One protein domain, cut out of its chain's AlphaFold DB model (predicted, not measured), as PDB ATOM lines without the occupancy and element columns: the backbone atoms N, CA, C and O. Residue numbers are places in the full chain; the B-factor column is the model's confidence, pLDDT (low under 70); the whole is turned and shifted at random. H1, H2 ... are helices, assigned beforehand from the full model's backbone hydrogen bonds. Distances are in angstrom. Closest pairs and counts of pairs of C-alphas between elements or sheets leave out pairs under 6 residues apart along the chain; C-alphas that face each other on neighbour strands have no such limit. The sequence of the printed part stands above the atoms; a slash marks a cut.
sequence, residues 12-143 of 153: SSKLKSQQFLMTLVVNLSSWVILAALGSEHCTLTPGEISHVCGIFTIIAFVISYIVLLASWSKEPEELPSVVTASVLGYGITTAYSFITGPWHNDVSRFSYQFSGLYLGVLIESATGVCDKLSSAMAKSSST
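AT A GLANCE: This is residues 12 to 143 of the 153 residues of an uncharacterized protein of Colletotrichum simmondsii (UniProt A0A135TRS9). Two helical hairpins, H1 with H2 and H3 with H4, pack loosely together through part of H2 and part of H4. H4 lies in the middle, with H3 crossing close over it, and residues 135 to 143, largely of H5, stick out as an arm. The printed part has 132 residues with five named helices, H1 to H5 in chain order, and no named strand; its class is all helix. It is only just loose, close to compact, with a radius of gyration of the C-alphas of 17.3 A, and its outline is flat, spanning 60 by 39 by 19 A.

HOW THE PARTS SIT: H1, residues 12 to 38, and H2, residues 47 to 70, form a helical hairpin. They touch, closest at the C-alphas of Phe 20 and Leu 68, 6.9 A apart, and run opposite ways at a shallow tilt of 14 degrees. With H4, residues 106 to 127, they form a bundle, three helices running roughly along one another. H2 touches H4 with residues 51 to 61 alone, and H4 touches H2 with residues 107 to 114 alone. Their closest C-alphas, of Gly 54 and Val 107, are 5.6 A apart, and they run the same way at a shallow tilt of 24 degrees. H1 and H4 are close but not clearly touching, with the C-alphas of Gly 38 and Ser 108 closest at 7.5 A. H3, residues 79 to 99, forms a helical hairpin with H4. They touch with 48 pairs of C-alphas within 8 A, closest at Ser 86 and Gly 120, 4.0 A, and run opposite ways at a steep tilt of 39 degrees. H1 and H3 are apart. H2 and H3 are apart too, but only just, their closest C-alphas being 8.0 A from each other. H5, residues 129 to 142, touches H3 with residues 130 to 134 alone, at a steep tilt of 67 degrees; the C-alphas of Ser 81 and Cys 130 are the closest, 5.1 A apart. Every O i to N i+4 pair is within hydrogen-bond range in H1, H2, H3 and H5; in H4 it is 15 of 18.

IN THESE COORDINATES: H1 begins at C-alpha 12, (-22.455, -20.442, 24.239), and is 38.8 A long from first to last C-alpha. H2 is 34.6 A long, H3 30.8 A and H4 31.9 A. H4 begins at C-alpha 106, (-62.221, -22.801, 37.423). H5, 20.3 A long, ends at C-alpha 142, (-26.992, 3.999, 51.409).

THE WHOLE: The two C-alphas farthest apart, of Thr 45 and Thr 143, are 62.3 A from each other. Residues 41 to 46 and 135 to 143 stand free. The printed part has no cut. The link from H4 to H5 is tight, and the other three are short. The mean pLDDT of the printed part is 71.5; 63 residues are under 70, among them 12 to 24, 26 to 54 and 70 to 79.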
ATOM      1  N   SER A  12     -21.704 -19.905  23.093       60.41
ATOM      2  CA  SER A  12     -22.455 -20.442  24.239       60.41
ATOM      3  C   SER A  12     -23.622 -19.533  24.641       60.41
ATOM      4  O   SER A  12     -24.730 -20.009  24.890       60.41
ATOM      5  N   SER A  13     -23.418 -18.211  24.627       61.94
ATOM      6  CA  SER A  13     -24.462 -17.233  24.967       61.94
ATOM      7  C   SER A  13     -25.581 -17.176  23.922       61.94
ATOM      8  O   SER A  13     -26.758 -17.145  24.283       61.94
ATOM      9  N   LYS A  14     -25.241 -17.244  22.626       64.38
ATOM     10  CA  LYS A  14     -26.230 -17.321  21.538       64.38
ATOM     11  C   LYS A  14     -27.070 -18.594  21.613       64.38
ATOM     12  O   LYS A  14     -28.286 -18.513  21.473       64.38
ATOM     13  N   LEU A  15     -26.443 -19.741  21.878       68.12
ATOM     14  CA  LEU A  15     -27.148 -21.018  22.007       68.12
ATOM     15  C   LEU A  15     -28.146 -20.998  23.175       68.12
ATOM     16  O   LEU A  15     -29.289 -21.417  23.010       68.12
ATOM     17  N   LYS A  16     -27.751 -20.437  24.324       63.25
ATOM     18  CA  LYS A  16     -28.618 -20.285  25.504       63.25
ATOM     19  C   LYS A  16     -29.789 -19.334  25.255       63.25
ATOM     20  O   LYS A  16     -30.928 -19.667  25.567       63.25
ATOM     21  N   SER A  17     -29.536 -18.184  24.627       62.75
ATOM     22  CA  SER A  17     -30.592 -17.240  24.238       62.75
ATOM     23  C   SER A  17     -31.582 -17.868  23.248       62.75
ATOM     24  O   SER A  17     -32.790 -17.693  23.384       62.75
ATOM     25  N   GLN A  18     -31.089 -18.671  22.302       69.31
ATOM     26  CA  GLN A  18     -31.928 -19.385  21.344       69.31
ATOM     27  C   GLN A  18     -32.750 -20.504  22.006       69.31
ATOM     28  O   GLN A  18     -33.917 -20.678  21.662       69.31
ATOM     29  N   GLN A  19     -32.185 -21.232  22.975       64.69
ATOM     30  CA  GLN A  19     -32.909 -22.233  23.774       64.69
ATOM     31  C   GLN A  19     -34.000 -21.594  24.638       64.69
ATOM     32  O   GLN A  19     -35.121 -22.106  24.696       64.69
ATOM     33  N   PHE A  20     -33.700 -20.451  25.255       66.69
ATOM     34  CA  PHE A  20     -34.676 -19.658  25.991       66.69
ATOM     35  C   PHE A  20     -35.821 -19.201  25.079       66.69
ATOM     36  O   PHE A  20     -36.987 -19.439  25.384       66.69
ATOM     37  N   LEU A  21     -35.493 -18.635  23.912       65.44
ATOM     38  CA  LEU A  21     -36.481 -18.184  22.934       65.44
ATOM     39  C   LEU A  21     -37.338 -19.345  22.406       65.44
ATOM     40  O   LEU A  21     -38.553 -19.214  22.321       65.44
ATOM     41  N   MET A  22     -36.732 -20.497  22.101       67.31
ATOM     42  CA  MET A  22     -37.453 -21.710  21.692       67.31
ATOM     43  C   MET A  22     -38.422 -22.182  22.778       67.31
ATOM     44  O   MET A  22     -39.583 -22.457  22.486       67.31
ATOM     45  N   THR A  23     -37.977 -22.221  24.035       63.88
ATOM     46  CA  THR A  23     -38.819 -22.613  25.179       63.88
ATOM     47  C   THR A  23     -39.984 -21.640  25.359       63.88
ATOM     48  O   THR A  23     -41.121 -22.051  25.594       63.88
ATOM     49  N   LEU A  24     -39.725 -20.344  25.179       64.56
ATOM     50  CA  LEU A  24     -40.737 -19.297  25.232       64.56
ATOM     51  C   LEU A  24     -41.773 -19.443  24.104       64.56
ATOM     52  O   LEU A  24     -42.972 -19.376  24.364       64.56
ATOM     53  N   VAL A  25     -41.329 -19.694  22.869       70.06
ATOM     54  CA  VAL A  25     -42.199 -19.882  21.694       70.06
ATOM     55  C   VAL A  25     -43.057 -21.141  21.828       70.06
ATOM     56  O   VAL A  25     -44.253 -21.104  21.530       70.06
ATOM     57  N   VAL A  26     -42.489 -22.246  22.313       67.75
ATOM     58  CA  VAL A  26     -43.235 -23.495  22.550       67.75
ATOM     59  C   VAL A  26     -44.298 -23.294  23.632       67.75
ATOM     60  O   VAL A  26     -45.441 -23.722  23.467       67.75
ATOM     61  N   ASN A  27     -43.974 -22.571  24.704       67.00
ATOM     62  CA  ASN A  27     -44.962 -22.216  25.720       67.00
ATOM     63  C   ASN A  27     -46.068 -21.319  25.172       67.00
ATOM     64  O   ASN A  27     -47.244 -21.598  25.388       67.00
ATOM     65  N   LEU A  28     -45.708 -20.249  24.460       66.56
ATOM     66  CA  LEU A  28     -46.677 -19.296  23.923       66.56
ATOM     67  C   LEU A  28     -47.616 -19.969  22.914       66.56
ATOM     68  O   LEU A  28     -48.822 -19.746  22.942       66.56
ATOM     69  N   SER A  29     -47.082 -20.826  22.044       67.12
ATOM     70  CA  SER A  29     -47.895 -21.582  21.086       67.12
ATOM     71  C   SER A  29     -48.822 -22.577  21.785       67.12
ATOM     72  O   SER A  29     -49.993 -22.661  21.419       67.12
ATOM     73  N   SER A  30     -48.360 -23.238  22.852       64.69
ATOM     74  CA  SER A  30     -49.215 -24.077  23.704       64.69
ATOM     75  C   SER A  30     -50.359 -23.263  24.321       64.69
ATOM     76  O   SER A  30     -51.514 -23.677  24.253       64.69
ATOM     77  N   TRP A  31     -50.064 -22.065  24.834       62.53
ATOM     78  CA  TRP A  31     -51.059 -21.125  25.362       62.53
ATOM     79  C   TRP A  31     -52.113 -20.720  24.330       62.53
ATOM     80  O   TRP A  31     -53.302 -20.713  24.642       62.53
ATOM     81  N   VAL A  32     -51.698 -20.409  23.101       65.81
ATOM     82  CA  VAL A  32     -52.614 -20.031  22.014       65.81
ATOM     83  C   VAL A  32     -53.514 -21.201  21.619       65.81
ATOM     84  O   VAL A  32     -54.717 -21.012  21.448       65.81
ATOM     85  N   ILE A  33     -52.961 -22.413  21.521       64.56
ATOM     86  CA  ILE A  33     -53.735 -23.627  21.218       64.56
ATOM     87  C   ILE A  33     -54.782 -23.870  22.307       64.56
ATOM     88  O   ILE A  33     -55.937 -24.155  22.006       64.56
ATOM     89  N   LEU A  34     -54.410 -23.705  23.572       63.19
ATOM     90  CA  LEU A  34     -55.311 -23.914  24.700       63.19
ATOM     91  C   LEU A  34     -56.386 -22.837  24.818       63.19
ATOM     92  O   LEU A  34     -57.539 -23.165  25.088       63.19
ATOM     93  N   ALA A  35     -56.045 -21.575  24.563       63.81
ATOM     94  CA  ALA A  35     -57.023 -20.495  24.484       63.81
ATOM     95  C   ALA A  35     -58.020 -20.724  23.337       63.81
ATOM     96  O   ALA A  35     -59.209 -20.474  23.507       63.81
ATOM     97  N   ALA A  36     -57.558 -21.246  22.194       63.19
ATOM     98  CA  ALA A  36     -58.429 -21.605  21.079       63.19
ATOM     99  C   ALA A  36     -59.367 -22.770  21.442       63.19
ATOM    100  O   ALA A  36     -60.575 -22.662  21.234       63.19
ATOM    101  N   LEU A  37     -58.832 -23.838  22.047       60.62
ATOM    102  CA  LEU A  37     -59.606 -25.010  22.483       60.62
ATOM    103  C   LEU A  37     -60.588 -24.695  23.621       60.62
ATOM    104  O   LEU A  37     -61.647 -25.310  23.696       60.62
ATOM    105  N   GLY A  38     -60.239 -23.756  24.502       54.84
ATOM    106  CA  GLY A  38     -61.092 -23.282  25.591       54.84
ATOM    107  C   GLY A  38     -62.041 -22.148  25.200       54.84
ATOM    108  O   GLY A  38     -62.862 -21.748  26.023       54.84
ATOM    109  N   SER A  39     -61.935 -21.609  23.979       58.62
ATOM    110  CA  SER A  39     -62.865 -20.588  23.501       58.62
ATOM    111  C   SER A  39     -64.236 -21.211  23.257       58.62
ATOM    112  O   SER A  39     -64.349 -22.306  22.708       58.62
ATOM    113  N   GLU A  40     -65.293 -20.482  23.609       53.81
ATOM    114  CA  GLU A  40     -66.692 -20.903  23.444       53.81
ATOM    115  C   GLU A  40     -67.072 -21.221  21.981       53.81
ATOM    116  O   GLU A  40     -68.158 -21.720  21.702       53.81
ATOM    117  N   HIS A  41     -66.182 -20.926  21.029       55.91
ATOM    118  CA  HIS A  41     -66.354 -21.190  19.603       55.91
ATOM    119  C   HIS A  41     -65.906 -22.598  19.189       55.91
ATOM    120  O   HIS A  41     -66.276 -23.059  18.108       55.91
ATOM    121  N   CYS A  42     -65.160 -23.313  20.039       51.69
ATOM    122  CA  CYS A  42     -64.859 -24.726  19.844       51.69
ATOM    123  C   CYS A  42     -65.925 -25.584  20.538       51.69
ATOM    124  O   CYS A  42     -65.820 -25.930  21.710       51.69
ATOM    125  N   THR A  43     -66.949 -25.981  19.785       49.78
ATOM    126  CA  THR A  43     -68.039 -26.880  20.211       49.78
ATOM    127  C   THR A  43     -67.595 -28.347  20.357       49.78
ATOM    128  O   THR A  43     -68.304 -29.263  19.941       49.78
ATOM    129  N   LEU A  44     -66.409 -28.597  20.917       53.56
ATOM    130  CA  LEU A  44     -65.944 -29.932  21.292       53.56
ATOM    131  C   LEU A  44     -66.271 -30.147  22.784       53.56
ATOM    132  O   LEU A  44     -65.482 -29.839  23.667       53.56
ATOM    133  N   THR A  45     -67.495 -30.627  23.033       54.09
ATOM    134  CA  THR A  45     -68.018 -31.361  24.222       54.09
ATOM    135  C   THR A  45     -66.979 -32.149  25.048       54.09
ATOM    136  O   THR A  45     -65.965 -32.525  24.465       54.09
ATOM    137  N   PRO A  46     -67.260 -32.687  26.265       55.66
ATOM    138  CA  PRO A  46     -68.061 -32.298  27.439       55.66
ATOM    139  C   PRO A  46     -67.139 -31.810  28.595       55.66
ATOM    140  O   PRO A  46     -65.916 -31.890  28.495       55.66
ATOM    141  N   GLY A  47     -67.696 -31.327  29.715       60.50
ATOM    142  CA  GLY A  47     -66.932 -30.711  30.823       60.50
ATOM    143  C   GLY A  47     -65.719 -31.506  31.350       60.50
ATOM    144  O   GLY A  47     -64.751 -30.907  31.811       60.50
ATOM    145  N   GLU A  48     -65.715 -32.832  31.212       61.09
ATOM    146  CA  GLU A  48     -64.606 -33.707  31.621       61.09
ATOM    147  C   GLU A  48     -63.352 -33.556  30.744       61.09
ATOM    148  O   GLU A  48     -62.243 -33.501  31.273       61.09
ATOM    149  N   ILE A  49     -63.497 -33.426  29.418       61.41
ATOM    150  CA  ILE A  49     -62.350 -33.260  28.505       61.41
ATOM    151  C   ILE A  49     -61.700 -31.893  28.732       61.41
ATOM    152  O   ILE A  49     -60.477 -31.797  28.830       61.41
ATOM    153  N   SER A  50     -62.516 -30.849  28.909       64.56
ATOM    154  CA  SER A  50     -62.033 -29.504  29.250       64.56
ATOM    155  C   SER A  50     -61.254 -29.502  30.570       64.56
ATOM    156  O   SER A  50     -60.172 -28.920  30.653       64.56
ATOM    157  N   HIS A  51     -61.747 -30.226  31.578       65.88
ATOM    158  CA  HIS A  51     -61.081 -30.337  32.871       65.88
ATOM    159  C   HIS A  51     -59.743 -31.087  32.782       65.88
ATOM    160  O   HIS A  51     -58.731 -30.616  33.304       65.88
ATOM    161  N   VAL A  52     -59.703 -32.218  32.071       68.94
ATOM    162  CA  VAL A  52     -58.475 -33.005  31.871       68.94
ATOM    163  C   VAL A  52     -57.428 -32.197  31.097       68.94
ATOM    164  O   VAL A  52     -56.294 -32.069  31.561       68.94
ATOM    165  N   CYS A  53     -57.800 -31.584  29.970       66.44
ATOM    166  CA  CYS A  53     -56.904 -30.711  29.202       66.44
ATOM    167  C   CYS A  53     -56.420 -29.510  30.031       66.44
ATOM    168  O   CYS A  53     -55.249 -29.127  29.948       66.44
ATOM    169  N   GLY A  54     -57.290 -28.958  30.876       66.31
ATOM    170  CA  GLY A  54     -56.965 -27.908  31.835       66.31
ATOM    171  C   GLY A  54     -55.886 -28.296  32.841       66.31
ATOM    172  O   GLY A  54     -54.911 -27.569  33.024       66.31
ATOM    173  N   ILE A  55     -56.014 -29.468  33.460       70.44
ATOM    174  CA  ILE A  55     -55.013 -29.973  34.409       70.44
ATOM    175  C   ILE A  55     -53.671 -30.197  33.708       70.44
ATOM    176  O   ILE A  55     -52.639 -29.736  34.199       70.44
ATOM    177  N   PHE A  56     -53.673 -30.857  32.544       70.56
ATOM    178  CA  PHE A  56     -52.447 -31.070  31.765       70.56
ATOM    179  C   PHE A  56     -51.759 -29.752  31.410       70.56
ATOM    180  O   PHE A  56     -50.535 -29.661  31.486       70.56
ATOM    181  N   THR A  57     -52.541 -28.721  31.099       65.81
ATOM    182  CA  THR A  57     -52.042 -27.367  30.838       65.81
ATOM    183  C   THR A  57     -51.329 -26.776  32.040       65.81
ATOM    184  O   THR A  57     -50.217 -26.272  31.901       65.81
ATOM    185  N   ILE A  58     -51.947 -26.834  33.221       68.69
ATOM    186  CA  ILE A  58     -51.363 -26.276  34.447       68.69
ATOM    187  C   ILE A  58     -50.063 -27.013  34.795       68.69
ATOM    188  O   ILE A  58     -49.065 -26.383  35.139       68.69
ATOM    189  N   ILE A  59     -50.035 -28.340  34.652       72.19
ATOM    190  CA  ILE A  59     -48.823 -29.135  34.895       72.19
ATOM    191  C   ILE A  59     -47.724 -28.769  33.891       72.19
ATOM    192  O   ILE A  59     -46.600 -28.471  34.299       72.19
ATOM    193  N   ALA A  60     -48.044 -28.754  32.594       67.31
ATOM    194  CA  ALA A  60     -47.101 -28.373  31.545       67.31
ATOM    195  C   ALA A  60     -46.548 -26.966  31.788       67.31
ATOM    196  O   ALA A  60     -45.348 -26.743  31.687       67.31
ATOM    197  N   PHE A  61     -47.404 -26.039  32.208       68.00
ATOM    198  CA  PHE A  61     -47.029 -24.682  32.561       68.00
ATOM    199  C   PHE A  61     -46.007 -24.625  33.703       68.00
ATOM    200  O   PHE A  61     -44.998 -23.925  33.583       68.00
ATOM    201  N   VAL A  62     -46.253 -25.351  34.800       71.44
ATOM    202  CA  VAL A  62     -45.354 -25.380  35.965       71.44
ATOM    203  C   VAL A  62     -44.004 -25.966  35.568       71.44
ATOM    204  O   VAL A  62     -42.969 -25.381  35.881       71.44
ATOM    205  N   ILE A  63     -44.010 -27.078  34.828       71.88
ATOM    206  CA  ILE A  63     -42.786 -27.707  34.323       71.88
ATOM    207  C   ILE A  63     -42.019 -26.726  33.438       71.88
ATOM    208  O   ILE A  63     -40.827 -26.511  33.652       71.88
ATOM    209  N   SER A  64     -42.691 -26.086  32.485       66.00
ATOM    210  CA  SER A  64     -42.035 -25.152  31.581       66.00
ATOM    211  C   SER A  64     -41.513 -23.903  32.291       66.00
ATOM    212  O   SER A  64     -40.463 -23.391  31.910       66.00
ATOM    213  N   TYR A  65     -42.190 -23.428  33.339       70.12
ATOM    214  CA  TYR A  65     -41.696 -22.331  34.173       70.12
ATOM    215  C   TYR A  65     -40.438 -22.746  34.949       70.12
ATOM    216  O   TYR A  65     -39.457 -22.008  34.956       70.12
ATOM    217  N   ILE A  66     -40.411 -23.956  35.518       73.56
ATOM    218  CA  ILE A  66     -39.216 -24.509  36.180       73.56
ATOM    219  C   ILE A  66     -38.057 -24.647  35.188       73.56
ATOM    220  O   ILE A  66     -36.938 -24.253  35.504       73.56
ATOM    221  N   VAL A  67     -38.307 -25.165  33.981       67.25
ATOM    222  CA  VAL A  67     -37.285 -25.287  32.927       67.25
ATOM    223  C   VAL A  67     -36.777 -23.913  32.495       67.25
ATOM    224  O   VAL A  67     -35.575 -23.746  32.290       67.25
ATOM    225  N   LEU A  68     -37.666 -22.924  32.385       68.00
ATOM    226  CA  LEU A  68     -37.311 -21.551  32.044       68.00
ATOM    227  C   LEU A  68     -36.429 -20.915  33.126       68.00
ATOM    228  O   LEU A  68     -35.412 -20.314  32.789       68.00
ATOM    229  N   LEU A  69     -36.762 -21.116  34.405       71.19
ATOM    230  CA  LEU A  69     -35.926 -20.688  35.528       71.19
ATOM    231  C   LEU A  69     -34.578 -21.427  35.557       71.19
ATOM    232  O   LEU A  69     -33.544 -20.798  35.752       71.19
ATOM    233  N   ALA A  70     -34.566 -22.739  35.316       69.56
ATOM    234  CA  ALA A  70     -33.344 -23.547  35.299       69.56
ATOM    235  C   ALA A  70     -32.418 -23.205  34.118       69.56
ATOM    236  O   ALA A  70     -31.199 -23.320  34.226       69.56
ATOM    237  N   SER A  71     -32.992 -22.783  32.989       64.00
ATOM    238  CA  SER A  71     -32.254 -22.373  31.787       64.00
ATOM    239  C   SER A  71     -31.836 -20.901  31.824       64.00
ATOM    240  O   SER A  71     -31.124 -20.445  30.925       64.00
ATOM    241  N   TRP A  72     -32.275 -20.149  32.837       67.19
ATOM    242  CA  TRP A  72     -31.959 -18.738  32.988       67.19
ATOM    243  C   TRP A  72     -30.473 -18.580  33.312       67.19
ATOM    244  O   TRP A  72     -30.021 -18.779  34.434       67.19
ATOM    245  N   SER A  73     -29.683 -18.265  32.287       54.38
ATOM    246  CA  SER A  73     -28.222 -18.298  32.356       54.38
ATOM    247  C   SER A  73     -27.575 -16.996  32.827       54.38
ATOM    248  O   SER A  73     -26.377 -16.814  32.602       54.38
ATOM    249  N   LYS A  74     -28.365 -16.057  33.343       56.53
ATOM    250  CA  LYS A  74     -27.857 -14.783  33.854       56.53
ATOM    251  C   LYS A  74     -27.262 -14.985  35.247       56.53
ATOM    252  O   LYS A  74     -27.557 -15.978  35.909       56.53
ATOM    253  N   GLU A  75     -26.370 -14.080  35.641       58.28
ATOM    254  CA  GLU A  75     -25.693 -14.145  36.934       58.28
ATOM    255  C   GLU A  75     -26.715 -14.263  38.081       58.28
ATOM    256  O   GLU A  75     -27.841 -13.774  37.944       58.28
ATOM    257  N   PRO A  76     -26.359 -14.908  39.210       57.53
ATOM    258  CA  PRO A  76     -27.263 -15.116  40.346       57.53
ATOM    259  C   PRO A  76     -27.955 -13.840  40.845       57.53
ATOM    260  O   PRO A  76     -28.987 -13.929  41.501       57.53
ATOM    261  N   GLU A  77     -27.396 -12.671  40.530       59.31
ATOM    262  CA  GLU A  77     -27.913 -11.348  40.876       59.31
ATOM    263  C   GLU A  77     -29.130 -10.904  40.039       59.31
ATOM    264  O   GLU A  77     -29.916 -10.099  40.527       59.31
ATOM    265  N   GLU A  78     -29.349 -11.456  38.837       58.12
ATOM    266  CA  GLU A  78     -30.479 -11.096  37.948       58.12
ATOM    267  C   GLU A  78     -31.654 -12.096  38.010       58.12
ATOM    268  O   GLU A  78     -32.746 -11.847  37.501       58.12
ATOM    269  N   LEU A  79     -31.462 -13.261  38.630       67.06
ATOM    270  CA  LEU A  79     -32.546 -14.213  38.899       67.06
ATOM    271  C   LEU A  79     -33.630 -13.656  39.864       67.06
ATOM    272  O   LEU A  79     -34.816 -13.915  39.636       67.06
ATOM    273  N   PRO A  80     -33.290 -12.876  40.915       73.12
ATOM    274  CA  PRO A  80     -34.257 -12.332  41.866       73.12
ATOM    275  C   PRO A  80     -35.273 -11.374  41.242       73.12
ATOM    276  O   PRO A  80     -36.443 -11.400  41.627       73.12
ATOM    277  N   SER A  81     -34.872 -10.543  40.279       77.44
ATOM    278  CA  SER A  81     -35.759  -9.560  39.647       77.44
ATOM    279  C   SER A  81     -36.778 -10.218  38.727       77.44
ATOM    280  O   SER A  81     -37.963  -9.899  38.793       77.44
ATOM    281  N   VAL A  82     -36.351 -11.218  37.957       78.06
ATOM    282  CA  VAL A  82     -37.219 -12.008  37.073       78.06
ATOM    283  C   VAL A  82     -38.255 -12.787  37.872       78.06
ATOM    284  O   VAL A  82     -39.442 -12.775  37.535       78.06
ATOM    285  N   VAL A  83     -37.840 -13.429  38.966       79.62
ATOM    286  CA  VAL A  83     -38.766 -14.127  39.869       79.62
ATOM    287  C   VAL A  83     -39.736 -13.133  40.509       79.62
ATOM    288  O   VAL A  83     -40.940 -13.385  40.533       79.62
ATOM    289  N   THR A  84     -39.241 -11.979  40.961       78.19
ATOM    290  CA  THR A  84     -40.074 -10.919  41.550       78.19
ATOM    291  C   THR A  84     -41.128 -10.423  40.563       78.19
ATOM    292  O   THR A  84     -42.312 -10.380  40.897       78.19
ATOM    293  N   ALA A  85     -40.732 -10.117  39.328       83.88
ATOM    294  CA  ALA A  85     -41.642  -9.679  38.279       83.88
ATOM    295  C   ALA A  85     -42.683 -10.747  37.927       83.88
ATOM    296  O   ALA A  85     -43.859 -10.429  37.755       83.88
ATOM    297  N   SER A  86     -42.274 -12.019  37.880       82.50
ATOM    298  CA  SER A  86     -43.180 -13.154  37.670       82.50
ATOM    299  C   SER A  86     -44.252 -13.208  38.757       82.50
ATOM    300  O   SER A  86     -45.446 -13.240  38.457       82.50
ATOM    301  N   VAL A  87     -43.842 -13.161  40.028       80.50
ATOM    302  CA  VAL A  87     -44.758 -13.190  41.179       80.50
ATOM    303  C   VAL A  87     -45.704 -11.988  41.170       80.50
ATOM    304  O   VAL A  87     -46.900 -12.154  41.412       80.50
ATOM    305  N   LEU A  88     -45.206 -10.791  40.840       79.88
ATOM    306  CA  LEU A  88     -46.044  -9.598  40.686       79.88
ATOM    307  C   LEU A  88     -47.081  -9.778  39.574       79.88
ATOM    308  O   LEU A  88     -48.264  -9.513  39.792       79.88
ATOM    309  N   GLY A  89     -46.662 -10.274  38.409       83.44
ATOM    310  CA  GLY A  89     -47.555 -10.550  37.290       83.44
ATOM    311  C   GLY A  89     -48.660 -11.542  37.663       83.44
ATOM    312  O   GLY A  89     -49.830 -11.270  37.396       83.44
ATOM    313  N   TYR A  90     -48.320 -12.631  38.361       82.88
ATOM    314  CA  TYR A  90     -49.293 -13.585  38.907       82.88
ATOM    315  C   TYR A  90     -50.269 -12.944  39.895       82.88
ATOM    316  O   TYR A  90     -51.470 -13.209  39.852       82.88
ATOM    317  N   GLY A  91     -49.770 -12.095  40.795       71.94
ATOM    318  CA  GLY A  91     -50.606 -11.381  41.756       71.94
ATOM    319  C   GLY A  91     -51.628 -10.474  41.067       71.94
ATOM    320  O   GLY A  91     -52.805 -10.494  41.429       71.94
ATOM    321  N   ILE A  92     -51.203  -9.737  40.034       84.19
ATOM    322  CA  ILE A  92     -52.067  -8.833  39.258       84.19
ATOM    323  C   ILE A  92     -53.154  -9.617  38.520       84.19
ATOM    324  O   ILE A  92     -54.335  -9.295  38.655       84.19
ATOM    325  N   THR A  93     -52.787 -10.658  37.770       84.94
ATOM    326  CA  THR A  93     -53.766 -11.484  37.044       84.94
ATOM    327  C   THR A  93     -54.696 -12.222  38.000       84.94
ATOM    328  O   THR A  93     -55.886 -12.361  37.714       84.94
ATOM    329  N   THR A  94     -54.200 -12.624  39.171       78.94
ATOM    330  CA  THR A  94     -55.024 -13.191  40.240       78.94
ATOM    331  C   THR A  94     -56.042 -12.194  40.745       78.94
ATOM    332  O   THR A  94     -57.235 -12.488  40.662       78.94
ATOM    333  N   ALA A  95     -55.620 -11.011  41.185       79.69
ATOM    334  CA  ALA A  95     -56.527  -9.967  41.653       79.69
ATOM    335  C   ALA A  95     -57.569  -9.604  40.583       79.69
ATOM    336  O   ALA A  95     -58.767  -9.588  40.873       79.69
ATOM    337  N   TYR A  96     -57.136  -9.420  39.334       83.06
ATOM    338  CA  TYR A  96     -58.032  -9.156  38.209       83.06
ATOM    339  C   TYR A  96     -59.047 -10.291  38.021       83.06
ATOM    340  O   TYR A  96     -60.242 -10.030  37.890       83.06
ATOM    341  N   SER A  97     -58.609 -11.551  38.139       85.69
ATOM    342  CA  SER A  97     -59.506 -12.703  38.033       85.69
ATOM    343  C   SER A  97     -60.612 -12.732  39.091       85.69
ATOM    344  O   SER A  97     -61.698 -13.241  38.834       85.69
ATOM    345  N   PHE A  98     -60.374 -12.194  40.288       80.62
ATOM    346  CA  PHE A  98     -61.422 -12.085  41.308       80.62
ATOM    347  C   PHE A  98     -62.416 -10.957  41.001       80.62
ATOM    348  O   PHE A  98     -63.581 -11.077  41.369       80.62
ATOM    349  N   ILE A  99     -61.975  -9.888  40.330       86.06
ATOM    350  CA  ILE A  99     -62.780  -8.679  40.100       86.06
ATOM    351  C   ILE A  99     -63.670  -8.808  38.855       86.06
ATOM    352  O   ILE A  99     -64.794  -8.316  38.863       86.06
ATOM    353  N   THR A 100     -63.205  -9.464  37.788       83.31
ATOM    354  CA  THR A 100     -63.892  -9.441  36.480       83.31
ATOM    355  C   THR A 100     -64.832 -10.618  36.202       83.31
ATOM    356  O   THR A 100     -65.297 -10.758  35.075       83.31
ATOM    357  N   GLY A 101     -65.099 -11.485  37.185       68.19
ATOM    358  CA  GLY A 101     -65.922 -12.691  37.003       68.19
ATOM    359  C   GLY A 101     -67.430 -12.404  36.938       68.19
ATOM    360  O   GLY A 101     -67.900 -11.501  37.631       68.19
ATOM    361  N   PRO A 102     -68.202 -13.183  36.153       74.50
ATOM    362  CA  PRO A 102     -68.155 -14.651  36.164       74.50
ATOM    363  C   PRO A 102     -67.215 -15.292  35.132       74.50
ATOM    364  O   PRO A 102     -67.062 -14.810  34.016       74.50
ATOM    365  N   TRP A 103     -66.606 -16.415  35.524       81.56
ATOM    366  CA  TRP A 103     -65.733 -17.242  34.684       81.56
ATOM    367  C   TRP A 103     -66.474 -18.486  34.209       81.56
ATOM    368  O   TRP A 103     -67.323 -19.006  34.930       81.56
ATOM    369  N   HIS A 104     -66.120 -18.987  33.025       73.12
ATOM    370  CA  HIS A 104     -66.762 -20.165  32.438       73.12
ATOM    371  C   HIS A 104     -66.520 -21.438  33.268       73.12
ATOM    372  O   HIS A 104     -67.430 -22.233  33.484       73.12
ATOM    373  N   ASN A 105     -65.292 -21.625  33.761       76.81
ATOM    374  CA  ASN A 105     -64.930 -22.695  34.691       76.81
ATOM    375  C   ASN A 105     -63.664 -22.330  35.488       76.81
ATOM    376  O   ASN A 105     -62.922 -21.417  35.114       76.81
ATOM    377  N   ASP A 106     -63.388 -23.061  36.569       77.44
ATOM    378  CA  ASP A 106     -62.221 -22.801  37.423       77.44
ATOM    379  C   ASP A 106     -60.895 -22.943  36.669       77.44
ATOM    380  O   ASP A 106     -59.959 -22.188  36.915       77.44
ATOM    381  N   VAL A 107     -60.827 -23.849  35.691       74.56
ATOM    382  CA  VAL A 107     -59.644 -24.041  34.841       74.56
ATOM    383  C   VAL A 107     -59.298 -22.760  34.084       74.56
ATOM    384  O   VAL A 107     -58.159 -22.314  34.145       74.56
ATOM    385  N   SER A 108     -60.268 -22.139  33.411       74.56
ATOM    386  CA  SER A 108     -60.071 -20.903  32.643       74.56
ATOM    387  C   SER A 108     -59.559 -19.770  33.529       74.56
ATOM    388  O   SER A 108     -58.658 -19.019  33.149       74.56
ATOM    389  N   ARG A 109     -60.075 -19.715  34.758       81.50
ATOM    390  CA  ARG A 109     -59.643 -18.768  35.772       81.50
ATOM    391  C   ARG A 109     -58.209 -19.044  36.215       81.50
ATOM    392  O   ARG A 109     -57.400 -18.124  36.192       81.50
ATOM    393  N   PHE A 110     -57.866 -20.285  36.562       79.50
ATOM    394  CA  PHE A 110     -56.498 -20.653  36.936       79.50
ATOM    395  C   PHE A 110     -55.512 -20.396  35.798       79.50
ATOM    396  O   PHE A 110     -54.464 -19.801  36.027       79.50
ATOM    397  N   SER A 111     -55.853 -20.760  34.564       79.25
ATOM    398  CA  SER A 111     -55.042 -20.438  33.392       79.25
ATOM    399  C   SER A 111     -54.788 -18.928  33.303       79.25
ATOM    400  O   SER A 111     -53.638 -18.496  33.215       79.25
ATOM    401  N   TYR A 112     -55.820 -18.098  33.433       82.88
ATOM    402  CA  TYR A 112     -55.633 -16.648  33.440       82.88
ATOM    403  C   TYR A 112     -54.677 -16.179  34.553       82.88
ATOM    404  O   TYR A 112     -53.764 -15.394  34.294       82.88
ATOM    405  N   GLN A 113     -54.815 -16.707  35.772       84.88
ATOM    406  CA  GLN A 113     -53.919 -16.403  36.894       84.88
ATOM    407  C   GLN A 113     -52.466 -16.762  36.566       84.88
ATOM    408  O   GLN A 113     -51.588 -15.897  36.591       84.88
ATOM    409  N   PHE A 114     -52.223 -18.013  36.174       81.50
ATOM    410  CA  PHE A 114     -50.889 -18.517  35.854       81.50
ATOM    411  C   PHE A 114     -50.245 -17.762  34.686       81.50
ATOM    412  O   PHE A 114     -49.048 -17.483  34.745       81.50
ATOM    413  N   SER A 115     -51.013 -17.312  33.688       83.12
ATOM    414  CA  SER A 115     -50.484 -16.490  32.584       83.12
ATOM    415  C   SER A 115     -49.723 -15.240  33.066       83.12
ATOM    416  O   SER A 115     -48.761 -14.810  32.425       83.12
ATOM    417  N   GLY A 116     -50.071 -14.721  34.249       84.19
ATOM    418  CA  GLY A 116     -49.399 -13.587  34.879       84.19
ATOM    419  C   GLY A 116     -47.927 -13.829  35.205       84.19
ATOM    420  O   GLY A 116     -47.136 -12.901  35.064       84.19
ATOM    421  N   LEU A 117     -47.524 -15.058  35.556       82.31
ATOM    422  CA  LEU A 117     -46.104 -15.366  35.785       82.31
ATOM    423  C   LEU A 117     -45.290 -15.122  34.511       82.31
ATOM    424  O   LEU A 117     -44.250 -14.474  34.554       82.31
ATOM    425  N   TYR A 118     -45.792 -15.582  33.360       80.00
ATOM    426  CA  TYR A 118     -45.115 -15.399  32.072       80.00
ATOM    427  C   TYR A 118     -45.109 -13.943  31.640       80.00
ATOM    428  O   TYR A 118     -44.088 -13.456  31.157       80.00
ATOM    429  N   LEU A 119     -46.226 -13.239  31.829       84.50
ATOM    430  CA  LEU A 119     -46.293 -11.815  31.531       84.50
ATOM    431  C   LEU A 119     -45.268 -11.035  32.368       84.50
ATOM    432  O   LEU A 119     -44.582 -10.169  31.833       84.50
ATOM    433  N   GLY A 120     -45.108 -11.398  33.643       84.69
ATOM    434  CA  GLY A 120     -44.085 -10.847  34.528       84.69
ATOM    435  C   GLY A 120     -42.662 -11.083  34.020       84.69
ATOM    436  O   GLY A 120     -41.905 -10.120  33.884       84.69
ATOM    437  N   VAL A 121     -42.315 -12.325  33.649       83.31
ATOM    438  CA  VAL A 121     -41.015 -12.642  33.020       83.31
ATOM    439  C   VAL A 121     -40.791 -11.793  31.771       83.31
ATOM    440  O   VAL A 121     -39.710 -11.235  31.598       83.31
ATOM    441  N   LEU A 122     -41.787 -11.700  30.884       83.19
ATOM    442  CA  LEU A 122     -41.676 -10.962  29.624       83.19
ATOM    443  C   LEU A 122     -41.458  -9.468  29.851       83.19
ATOM    444  O   LEU A 122     -40.584  -8.878  29.215       83.19
ATOM    445  N   ILE A 123     -42.224  -8.870  30.766       83.56
ATOM    446  CA  ILE A 123     -42.078  -7.461  31.131       83.56
ATOM    447  C   ILE A 123     -40.674  -7.221  31.676       83.56
ATOM    448  O   ILE A 123     -40.001  -6.306  31.202       83.56
ATOM    449  N   GLU A 124     -40.194  -8.047  32.606       86.31
ATOM    450  CA  GLU A 124     -38.857  -7.854  33.171       86.31
ATOM    451  C   GLU A 124     -37.757  -8.067  32.139       86.31
ATOM    452  O   GLU A 124     -36.853  -7.247  32.026       86.31
ATOM    453  N   SER A 125     -37.883  -9.094  31.302       80.00
ATOM    454  CA  SER A 125     -36.936  -9.354  30.212       80.00
ATOM    455  C   SER A 125     -36.839  -8.178  29.240       80.00
ATOM    456  O   SER A 125     -35.758  -7.882  28.734       80.00
ATOM    457  N   ALA A 126     -37.966  -7.518  28.958       81.31
ATOM    458  CA  ALA A 126     -38.029  -6.405  28.019       81.31
ATOM    459  C   ALA A 126     -37.613  -5.064  28.642       81.31
ATOM    460  O   ALA A 126     -37.105  -4.193  27.936       81.31
ATOM    461  N   THR A 127     -37.853  -4.865  29.941       83.75
ATOM    462  CA  THR A 127     -37.764  -3.536  30.570       83.75
ATOM    463  C   THR A 127     -36.709  -3.422  31.671       83.75
ATOM    464  O   THR A 127     -36.220  -2.306  31.910       83.75
ATOM    465  N   GLY A 128     -36.345  -4.532  32.320       83.56
ATOM    466  CA  GLY A 128     -35.485  -4.580  33.508       83.56
ATOM    467  C   GLY A 128     -36.015  -3.700  34.642       83.56
ATOM    468  O   GLY A 128     -35.252  -2.937  35.241       83.56
ATOM    469  N   VAL A 129     -37.338  -3.644  34.827       84.25
ATOM    470  CA  VAL A 129     -37.966  -2.668  35.728       84.25
ATOM    471  C   VAL A 129     -37.690  -3.015  37.186       84.25
ATOM    472  O   VAL A 129     -37.411  -2.110  37.978       84.25
ATOM    473  N   CYS A 130     -37.716  -4.299  37.541       82.00
ATOM    474  CA  CYS A 130     -37.425  -4.776  38.884       82.00
ATOM    475  C   CYS A 130     -35.938  -4.613  39.212       82.00
ATOM    476  O   CYS A 130     -35.629  -4.204  40.334       82.00
ATOM    477  N   ASP A 131     -35.031  -4.815  38.253       80.69
ATOM    478  CA  ASP A 131     -33.600  -4.508  38.427       80.69
ATOM    479  C   ASP A 131     -33.365  -3.019  38.729       80.69
ATOM    480  O   ASP A 131     -32.679  -2.649  39.694       80.69
ATOM    481  N   LYS A 132     -33.986  -2.135  37.937       83.12
ATOM    482  CA  LYS A 132     -33.893  -0.678  38.122       83.12
ATOM    483  C   LYS A 132     -34.476  -0.239  39.461       83.12
ATOM    484  O   LYS A 132     -33.877   0.593  40.144       83.12
ATOM    485  N   LEU A 133     -35.624  -0.796  39.841       81.44
ATOM    486  CA  LEU A 133     -36.285  -0.481  41.102       81.44
ATOM    487  C   LEU A 133     -35.441  -0.939  42.297       81.44
ATOM    488  O   LEU A 133     -35.223  -0.161  43.224       81.44
ATOM    489  N   SER A 134     -34.910  -2.160  42.246       78.62
ATOM    490  CA  SER A 134     -34.042  -2.711  43.294       78.62
ATOM    491  C   SER A 134     -32.777  -1.870  43.467       78.62
ATOM    492  O   SER A 134     -32.424  -1.498  44.586       78.62
ATOM    493  N   SER A 135     -32.156  -1.463  42.357       79.69
ATOM    494  CA  SER A 135     -30.982  -0.581  42.359       79.69
ATOM    495  C   SER A 135     -31.285   0.801  42.952       79.69
ATOM    496  O   SER A 135     -30.495   1.342  43.730       79.69
ATOM    497  N   ALA A 136     -32.442   1.383  42.620       79.94
ATOM    498  CA  ALA A 136     -32.872   2.666  43.171       79.94
ATOM    499  C   ALA A 136     -33.136   2.584  44.684       79.94
ATOM    500  O   ALA A 136     -32.716   3.472  45.430       79.94
ATOM    501  N   MET A 137     -33.772   1.504  45.145       78.38
ATOM    502  CA  MET A 137     -34.005   1.264  46.571       78.38
ATOM    503  C   MET A 137     -32.686   1.100  47.331       78.38
ATOM    504  O   MET A 137     -32.485   1.785  48.335       78.38
ATOM    505  N   ALA A 138     -31.745   0.307  46.811       77.94
ATOM    506  CA  ALA A 138     -30.420   0.136  47.414       77.94
ATOM    507  C   ALA A 138     -29.643   1.465  47.527       77.94
ATOM    508  O   ALA A 138     -28.981   1.736  48.533       77.94
ATOM    509  N   LYS A 139     -29.766   2.343  46.522       75.81
ATOM    510  CA  LYS A 139     -29.166   3.688  46.539       75.81
ATOM    511  C   LYS A 139     -29.823   4.621  47.565       75.81
ATOM    512  O   LYS A 139     -29.150   5.467  48.157       75.81
ATOM    513  N   SER A 140     -31.127   4.477  47.794       71.38
ATOM    514  CA  SER A 140     -31.840   5.256  48.815       71.38
ATOM    515  C   SER A 140     -31.445   4.852  50.241       71.38
ATOM    516  O   SER A 140     -31.283   5.721  51.099       71.38
ATOM    517  N   SER A 141     -31.181   3.562  50.482       63.03
ATOM    518  CA  SER A 141     -30.725   3.075  51.789       63.03
ATOM    519  C   SER A 141     -29.306   3.528  52.137       63.03
ATOM    520  O   SER A 141     -29.060   3.907  53.278       63.03
ATOM    521  N   SER A 142     -28.385   3.579  51.168       61.38
ATOM    522  CA  SER A 142     -26.992   3.999  51.409       61.38
ATOM    523  C   SER A 142     -26.818   5.513  51.569       61.38
ATOM    524  O   SER A 142     -25.862   5.974  52.190       61.38
ATOM    525  N   THR A 143     -27.766   6.313  51.076       54.84
ATOM    526  CA  THR A 143     -27.744   7.781  51.234       54.84
ATOM    527  C   THR A 143     -28.109   8.225  52.662       54.84
ATOM    528  O   THR A 143     -27.909   9.383  53.022       54.84
TER     529      THR A 143